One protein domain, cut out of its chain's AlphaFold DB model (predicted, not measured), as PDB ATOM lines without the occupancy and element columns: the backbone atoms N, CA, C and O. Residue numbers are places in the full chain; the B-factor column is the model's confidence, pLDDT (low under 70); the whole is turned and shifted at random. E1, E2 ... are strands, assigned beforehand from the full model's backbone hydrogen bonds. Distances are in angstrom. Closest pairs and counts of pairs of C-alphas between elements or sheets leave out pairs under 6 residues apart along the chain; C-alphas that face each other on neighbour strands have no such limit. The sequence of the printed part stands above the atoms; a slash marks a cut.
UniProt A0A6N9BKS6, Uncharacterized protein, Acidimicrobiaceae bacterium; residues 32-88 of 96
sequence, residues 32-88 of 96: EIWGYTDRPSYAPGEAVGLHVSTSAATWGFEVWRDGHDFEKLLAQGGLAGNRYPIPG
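What this domain is: This is residues 32 to 88 of the 96 residues of an uncharacterized protein of Acidimicrobiaceae bacterium (UniProt A0A6N9BKS6). Two strand hairpins make an open V: the shorter one, E1 with E2, and the longer one, E3 with E4, come together at the tight link of residues 55 to 57 and spread away from it. The first hairpin ends in a wide loop, residues 38 to 49, of which residues 41 to 46 stick out, and a tail of residues 81 to 88 runs on from E4. The printed part has 57 residues with no named helix and four named strands, in the order E1, E2, E3, E4, in two separate antiparallel sheets, E1 - E2 and E3 - E4; the class is all strand. The whole is loose, with a radius of gyration of the C-alphas of 13.7 A, and elongated, with spans of 41 by 23 by 17 A.

How they stand to each other: E1, residues 33 to 37, and E2, residues 50 to 54, are antiparallel neighbours and a hairpin, with 167 degrees between their N-to-C directions. The C-alphas of Gly 35 and Val 52 face each other at 4.2 A. N 34 and O 53, at 2.8 A, and N 51 and O 36, at 2.9 A, are within hydrogen-bond range. A tight link of 3 residues follows E2 and leads to E3, residues 58 to 66; E2 and E3 are apart. E3 and E4, residues 70 to 80, are antiparallel neighbours and a hairpin, with 166 degrees between their directions. The C-alphas of Gly 60 and Gly 77 face each other at 3.8 A. N 61 and O 76, at 2.8 A, and N 71 and O 65, at 3.1 A, are within hydrogen-bond range. E1 is apart from both E3 and E4, and E2 is apart from E4.

Where its parts are: E1 begins at C-alpha 33, at (24.870, 26.475, 13.543), and measures 13.8 A from first to last C-alpha. E2, residues 50 to 54, measures 12.6 A. E3, residues 58 to 66, measures 26.5 A and begins at C-alpha 58, at (30.290, 17.545, 15.037). E4, residues 70 to 80, is the longest strand by residues, with 11, and measures 28.4 A; it ends at C-alpha 80, at (26.716, 14.724, 16.277).

The domain as a whole: The two C-alphas farthest apart are those of His 68, between E3 and E4, and Gly 88, the last printed residue, at 43.8 A. The C-alphas of Glu 32 and Gly 88, the first and last printed, are 19.6 A apart. The link from E1 to E2 is long, with 12 residues; the links from E2 to E3 and from E3 to E4 are tight. Residues 41 to 46 stand free. The printed part has no cut. Its mean pLDDT is 93.1, and no printed residue is under 70.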
ATOM      1  N   GLU A  32      27.329  26.685   9.318       90.62
ATOM      2  CA  GLU A  32      26.321  27.359  10.129       90.62
ATOM      3  C   GLU A  32      25.851  26.473  11.281       90.62
ATOM      4  O   GLU A  32      25.833  25.240  11.196       90.62
ATOM      5  N   ILE A  33      25.468  27.118  12.379       91.31
ATOM      6  CA  ILE A  33      24.870  26.475  13.543       91.31
ATOM      7  C   ILE A  33      23.737  27.354  14.061       91.31
ATOM      8  O   ILE A  33      23.910  28.547  14.305       91.31
ATOM      9  N   TRP A  34      22.576  26.738  14.224       89.50
ATOM     10  CA  TRP A  34      21.361  27.347  14.739       89.50
ATOM     11  C   TRP A  34      20.895  26.540  15.934       89.50
ATOM     12  O   TRP A  34      20.967  25.311  15.917       89.50
ATOM     13  N   GLY A  35      20.385  27.210  16.957       88.25
ATOM     14  CA  GLY A  35      19.794  26.503  18.071       88.25
ATOM     15  C   GLY A  35      19.028  27.397  19.020       88.25
ATOM     16  O   GLY A  35      19.173  28.619  19.018       88.25
ATOM     17  N   TYR A  36      18.185  26.756  19.811       89.38
ATOM     18  CA  TYR A  36      17.339  27.391  20.809       89.38
ATOM     19  C   TYR A  36      17.064  26.409  21.946       89.38
ATOM     20  O   TYR A  36      17.317  25.204  21.841       89.38
ATOM     21  N   THR A  37      16.556  26.945  23.049       93.00
ATOM     22  CA  THR A  37      16.126  26.168  24.205       93.00
ATOM     23  C   THR A  37      14.636  25.849  24.114       93.00
ATOM     24  O   THR A  37      13.857  26.659  23.618       93.00
ATOM     25  N   ASP A  38      14.210  24.693  24.621       90.06
ATOM     26  CA  ASP A  38      12.793  24.287  24.611       90.06
ATOM     27  C   ASP A  38      11.881  25.233  25.416       90.06
ATOM     28  O   ASP A  38      10.671  25.292  25.191       90.06
ATOM     29  N   ARG A  39      12.458  25.987  26.361       89.19
ATOM     30  CA  ARG A  39      11.759  26.925  27.242       89.19
ATOM     31  C   ARG A  39      12.570  28.211  27.442       89.19
ATOM     32  O   ARG A  39      13.796  28.197  27.323       89.19
ATOM     33  N   PRO A  40      11.909  29.333  27.786       90.38
ATOM     34  CA  PRO A  40      12.590  30.605  28.041       90.38
ATOM     35  C   PRO A  40      13.276  30.677  29.416       90.38
ATOM     36  O   PRO A  40      14.129  31.535  29.629       90.38
ATOM     37  N   SER A  41      12.902  29.818  30.371       93.19
ATOM     38  CA  SER A  41      13.446  29.826  31.733       93.19
ATOM     39  C   SER A  41      13.296  28.467  32.410       93.19
ATOM     40  O   SER A  41      12.339  27.747  32.124       93.19
ATOM     41  N   TYR A  42      14.190  28.180  33.357       95.31
ATOM     42  CA  TYR A  42      14.277  26.905  34.069       95.31
ATOM     43  C   TYR A  42      14.477  27.142  35.567       95.31
ATOM     44  O   TYR A  42      15.253  28.012  35.970       95.31
ATOM     45  N   ALA A  43      13.793  26.362  36.395       97.62
ATOM     46  CA  ALA A  43      14.024  26.292  37.828       97.62
ATOM     47  C   ALA A  43      15.261  25.427  38.152       97.62
ATOM     48  O   ALA A  43      15.676  24.588  37.346       97.62
ATOM     49  N   PRO A  44      15.860  25.582  39.349       97.19
ATOM     50  CA  PRO A  44      16.954  24.720  39.780       97.19
ATOM     51  C   PRO A  44      16.573  23.233  39.734       97.19
ATOM     52  O   PRO A  44      15.547  22.832  40.277       97.19
ATOM     53  N   GLY A  45      17.425  22.418  39.109       96.75
ATOM     54  CA  GLY A  45      17.214  20.975  38.950       96.75
ATOM     55  C   GLY A  45      16.465  20.566  37.678       96.75
ATOM     56  O   GLY A  45      16.406  19.375  37.382       96.75
ATOM     57  N   GLU A  46      15.932  21.514  36.904       97.75
ATOM     58  CA  GLU A  46      15.330  21.202  35.607       97.75
ATOM     59  C   GLU A  46      16.381  20.963  34.517       97.75
ATOM     60  O   GLU A  46      17.461  21.555  34.513       97.75
ATOM     61  N   ALA A  47      16.035  20.105  33.557       96.38
ATOM     62  CA  ALA A  47      16.838  19.890  32.364       96.38
ATOM     63  C   ALA A  47      16.563  20.980  31.316       96.38
ATOM     64  O   ALA A  47      15.405  21.286  31.018       96.38
ATOM     65  N   VAL A  48      17.641  21.513  30.737       95.69
ATOM     66  CA  VAL A  48      17.604  22.422  29.586       95.69
ATOM     67  C   VAL A  48      17.707  21.593  28.310       95.69
ATOM     68  O   VAL A  48      18.728  20.942  28.080       95.69
ATOM     69  N   GLY A  49      16.661  21.605  27.483       95.12
ATOM     70  CA  GLY A  49      16.689  20.995  26.158       95.12
ATOM     71  C   GLY A  49      17.309  21.951  25.148       95.12
ATOM     72  O   GLY A  49      16.806  23.055  24.963       95.12
ATOM     73  N   LEU A  50      18.393  21.533  24.487       93.31
ATOM     74  CA  LEU A  50      18.998  22.268  23.375       93.31
ATOM     75  C   LEU A  50      18.576  21.636  22.049       93.31
ATOM     76  O   LEU A  50      18.920  20.487  21.764       93.31
ATOM     77  N   HIS A  51      17.868  22.402  21.227       92.12
ATOM     78  CA  HIS A  51      17.570  22.048  19.844       92.12
ATOM     79  C   HIS A  51      18.622  22.692  18.951       92.12
ATOM     80  O   HIS A  51      18.785  23.908  18.997       92.12
ATOM     81  N   VAL A  52      19.349  21.892  18.165       92.75
ATOM     82  CA  VAL A  52      20.446  22.375  17.317       92.75
ATOM     83  C   VAL A  52      20.335  21.807  15.907       92.75
ATOM     84  O   VAL A  52      20.123  20.609  15.722       92.75
ATOM     85  N   SER A  53      20.506  22.682  14.919       91.44
ATOM     86  CA  SER A  53      20.613  22.370  13.495       91.44
ATOM     87  C   SER A  53      21.919  22.960  12.971       91.44
ATOM     88  O   SER A  53      22.166  24.155  13.125       91.44
ATOM     89  N   THR A  54      22.790  22.140  12.388       92.88
ATOM     90  CA  THR A  54      24.107  22.584  11.909       92.88
ATOM     91  C   THR A  54      24.560  21.802  10.685       92.88
ATOM     92  O   THR A  54      24.239  20.624  10.539       92.88
ATOM     93  N   SER A  55      25.326  22.457   9.811       93.62
ATOM     94  CA  SER A  55      26.039  21.807   8.704       93.62
ATOM     95  C   SER A  55      27.346  21.127   9.140       93.62
ATOM     96  O   SER A  55      27.921  20.357   8.374       93.62
ATOM     97  N   ALA A  56      27.818  21.364  10.368       95.00
ATOM     98  CA  ALA A  56      29.001  20.699  10.900       95.00
ATOM     99  C   ALA A  56      28.727  19.216  11.203       95.00
ATOM    100  O   ALA A  56      27.676  18.867  11.732       95.00
ATOM    101  N   ALA A  57      29.701  18.336  10.948       96.19
ATOM    102  CA  ALA A  57      29.586  16.918  11.307       96.19
ATOM    103  C   ALA A  57      29.567  16.696  12.831       96.19
ATOM    104  O   ALA A  57      28.908  15.780  13.331       96.19
ATOM    105  N   THR A  58      30.286  17.540  13.575       97.75
ATOM    106  CA  THR A  58      30.290  17.545  15.037       97.75
ATOM    107  C   THR A  58      30.257  18.965  15.585       97.75
ATOM    108  O   THR A  58      30.727  19.905  14.946       97.75
ATOM    109  N   TRP A  59      29.705  19.119  16.785       96.75
ATOM    110  CA  TRP A  59      29.619  20.402  17.476       96.75
ATOM    111  C   TRP A  59      29.789  20.243  18.991       96.75
ATOM    112  O   TRP A  59      29.947  19.140  19.530       96.75
ATOM    113  N   GLY A  60      29.809  21.378  19.682       96.88
ATOM    114  CA  GLY A  60      29.914  21.471  21.129       96.88
ATOM    115  C   GLY A  60      29.420  22.817  21.633       96.88
ATOM    116  O   GLY A  60      29.160  23.726  20.844       96.88
ATOM    117  N   PHE A  61      29.288  22.938  22.946       95.12
ATOM    118  CA  PHE A  61      28.852  24.157  23.610       95.12
ATOM    119  C   PHE A  61      29.530  24.315  24.969       95.12
ATOM    120  O   PHE A  61      30.031  23.361  25.572       95.12
ATOM    121  N   GLU A  62      29.510  25.545  25.463       96.38
ATOM    122  CA  GLU A  62      29.940  25.889  26.809       96.38
ATOM    123  C   GLU A  62      28.815  26.640  27.512       96.38
ATOM    124  O   GLU A  62      28.118  27.443  26.892       96.38
ATOM    125  N   VAL A  63      28.653  26.396  28.811       94.31
ATOM    126  CA  VAL A  63      27.738  27.171  29.654       94.31
ATOM    127  C   VAL A  63      28.573  28.022  30.585       94.31
ATOM    128  O   VAL A  63      29.375  27.508  31.369       94.31
ATOM    129  N   TRP A  64      28.352  29.324  30.502       95.06
ATOM    130  CA  TRP A  64      29.001  30.316  31.336       95.06
ATOM    131  C   TRP A  64      27.967  30.976  32.235       95.06
ATOM    132  O   TRP A  64      26.873  31.328  31.792       95.06
ATOM    133  N   ARG A  65      28.318  31.145  33.508       93.31
ATOM    134  CA  ARG A  65      27.566  31.973  34.440       93.31
ATOM    135  C   ARG A  65      28.205  33.347  34.475       93.31
ATOM    136  O   ARG A  65      29.333  33.500  34.937       93.31
ATOM    137  N   ASP A  66      27.444  34.330  34.023       92.31
ATOM    138  CA  ASP A  66      27.771  35.739  34.189       92.31
ATOM    139  C   ASP A  66      27.212  36.233  35.532       92.31
ATOM    140  O   ASP A  66      26.093  36.735  35.625       92.31
ATOM    141  N   GLY A  67      27.943  35.935  36.611       91.81
ATOM    142  CA  GLY A  67      27.603  36.326  37.981       91.81
ATOM    143  C   GLY A  67      28.589  37.349  38.546       91.81
ATOM    144  O   GLY A  67      29.217  38.102  37.810       91.81
ATOM    145  N   HIS A  68      28.756  37.361  39.874       94.44
ATOM    146  CA  HIS A  68      29.834  38.134  40.512       94.44
ATOM    147  C   HIS A  68      31.199  37.783  39.902       94.44
ATOM    148  O   HIS A  68      31.958  38.666  39.497       94.44
ATOM    149  N   ASP A  69      31.432  36.478  39.764       94.38
ATOM    150  CA  ASP A  69      32.531  35.907  39.007       94.38
ATOM    151  C   ASP A  69      32.011  35.372  37.669       94.38
ATOM    152  O   ASP A  69      30.957  34.731  37.604       94.38
ATOM    153  N   PHE A  70      32.767  35.634  36.601       91.00
ATOM    154  CA  PHE A  70      32.509  35.063  35.284       91.00
ATOM    155  C   PHE A  70      33.116  33.661  35.227       91.00
ATOM    156  O   PHE A  70      34.340  33.507  35.232       91.00
ATOM    157  N   GLU A  71      32.265  32.639  35.202       94.81
ATOM    158  CA  GLU A  71      32.693  31.259  35.421       94.81
ATOM    159  C   GLU A  71      32.143  30.311  34.357       94.81
ATOM    160  O   GLU A  71      30.943  30.290  34.079       94.81
ATOM    161  N   LYS A  72      33.019  29.476  33.792       95.31
ATOM    162  CA  LYS A  72      32.616  28.364  32.931       95.31
ATOM    163  C   LYS A  72      32.127  27.211  33.800       95.31
ATOM    164  O   LYS A  72      32.915  26.613  34.525       95.31
ATOM    165  N   LEU A  73      30.847  26.880  33.687       96.38
ATOM    166  CA  LEU A  73      30.212  25.811  34.461       96.38
ATOM    167  C   LEU A  73      30.229  24.463  33.740       96.38
ATOM    168  O   LEU A  73      30.249  23.417  34.383       96.38
ATOM    169  N   LEU A  74      30.189  24.483  32.408       96.88
ATOM    170  CA  LEU A  74      30.124  23.281  31.585       96.88
ATOM    171  C   LEU A  74      30.846  23.505  30.258       96.88
ATOM    172  O   LEU A  74      30.766  24.586  29.676       96.88
ATOM    173  N   ALA A  75      31.497  22.458  29.764       97.06
ATOM    174  CA  ALA A  75      31.951  22.345  28.388       97.06
ATOM    175  C   ALA A  75      31.617  20.942  27.884       97.06
ATOM    176  O   ALA A  75      31.936  19.951  28.544       97.06
ATOM    177  N   GLN A  76      30.988  20.862  26.719       97.56
ATOM    178  CA  GLN A  76      30.658  19.602  26.070       97.56
ATOM    179  C   GLN A  76      30.956  19.695  24.578       97.56
ATOM    180  O   GLN A  76      30.699  20.715  23.949       97.56
ATOM    181  N   GLY A  77      31.501  18.628  23.999       97.50
ATOM    182  CA  GLY A  77      31.845  18.573  22.582       97.50
ATOM    183  C   GLY A  77      31.716  17.171  22.006       97.50
ATOM    184  O   GLY A  77      31.407  16.222  22.727       97.50
ATOM    185  N   GLY A  78      31.947  17.056  20.697       97.06
ATOM    186  CA  GLY A  78      31.817  15.792  19.969       97.06
ATOM    187  C   GLY A  78      30.366  15.349  19.766       97.06
ATOM    188  O   GLY A  78      30.118  14.177  19.496       97.06
ATOM    189  N   LEU A  79      29.410  16.269  19.907       97.38
ATOM    190  CA  LEU A  79      28.001  16.010  19.637       97.38
ATOM    191  C   LEU A  79      27.809  15.873  18.129       97.38
ATOM    192  O   LEU A  79      28.373  16.659  17.370       97.38
ATOM    193  N   ALA A  80      27.026  14.889  17.691       97.75
ATOM    194  CA  ALA A  80      26.716  14.724  16.277       97.75
ATOM    195  C   ALA A  80      25.924  15.938  15.770       97.75
ATOM    196  O   ALA A  80      24.942  16.355  16.394       97.75
ATOM    197  N   GLY A  81      26.370  16.514  14.660       95.81
ATOM    198  CA  GLY A  81      25.654  17.583  13.982       95.81
ATOM    199  C   GLY A  81      24.736  17.029  12.901       95.81
ATOM    200  O   GLY A  81      25.036  16.022  12.260       95.81
ATOM    201  N   ASN A  82      23.586  17.673  12.734       93.88
ATOM    202  CA  ASN A  82      22.653  17.374  11.662       93.88
ATOM    203  C   ASN A  82      21.926  18.655  11.256       93.88
ATOM    204  O   ASN A  82      21.636  19.493  12.115       93.88
ATOM    205  N   ARG A  83      21.610  18.792   9.967       90.19
ATOM    206  CA  ARG A  83      20.854  19.929   9.437       90.19
ATOM    207  C   ARG A  83      19.410  19.511   9.207       90.19
ATOM    208  O   ARG A  83      19.146  18.506   8.552       90.19
ATOM    209  N   TYR A  84      18.486  20.316   9.711       86.88
ATOM    210  CA  TYR A  84      17.053  20.106   9.552       86.88
ATOM    211  C   TYR A  84      16.463  21.187   8.638       86.88
ATOM    212  O   TYR A  84      16.758  22.369   8.841       86.88
ATOM    213  N   PRO A  85      15.666  20.817   7.619       81.75
ATOM    214  CA  PRO A  85      15.020  21.786   6.745       81.75
ATOM    215  C   PRO A  85      13.963  22.583   7.514       81.75
ATOM    216  O   PRO A  85      13.254  22.035   8.356       81.75
ATOM    217  N   ILE A  86      13.830  23.869   7.191       78.50
ATOM    218  CA  ILE A  86      12.789  24.725   7.764       78.50
ATOM    219  C   ILE A  86      11.495  24.533   6.960       78.50
ATOM    220  O   ILE A  86      11.517  24.716   5.739       78.50
ATOM    221  N   PRO A  87      10.368  24.168   7.599       78.88
ATOM    222  CA  PRO A  87       9.076  24.099   6.924       78.88
ATOM    223  C   PRO A  87       8.649  25.465   6.370       78.88
ATOM    224  O   PRO A  87       8.902  26.500   6.982       78.88
ATOM    225  N   GLY A  88       7.935  25.475   5.241       77.56
ATOM    226  CA  GLY A  88       7.515  26.720   4.582       77.56
ATOM    227  C   GLY A  88       6.599  27.630   5.418       77.56
ATOM    228  O   GLY A  88       6.561  28.827   5.160       77.56
TER     229      GLY A  88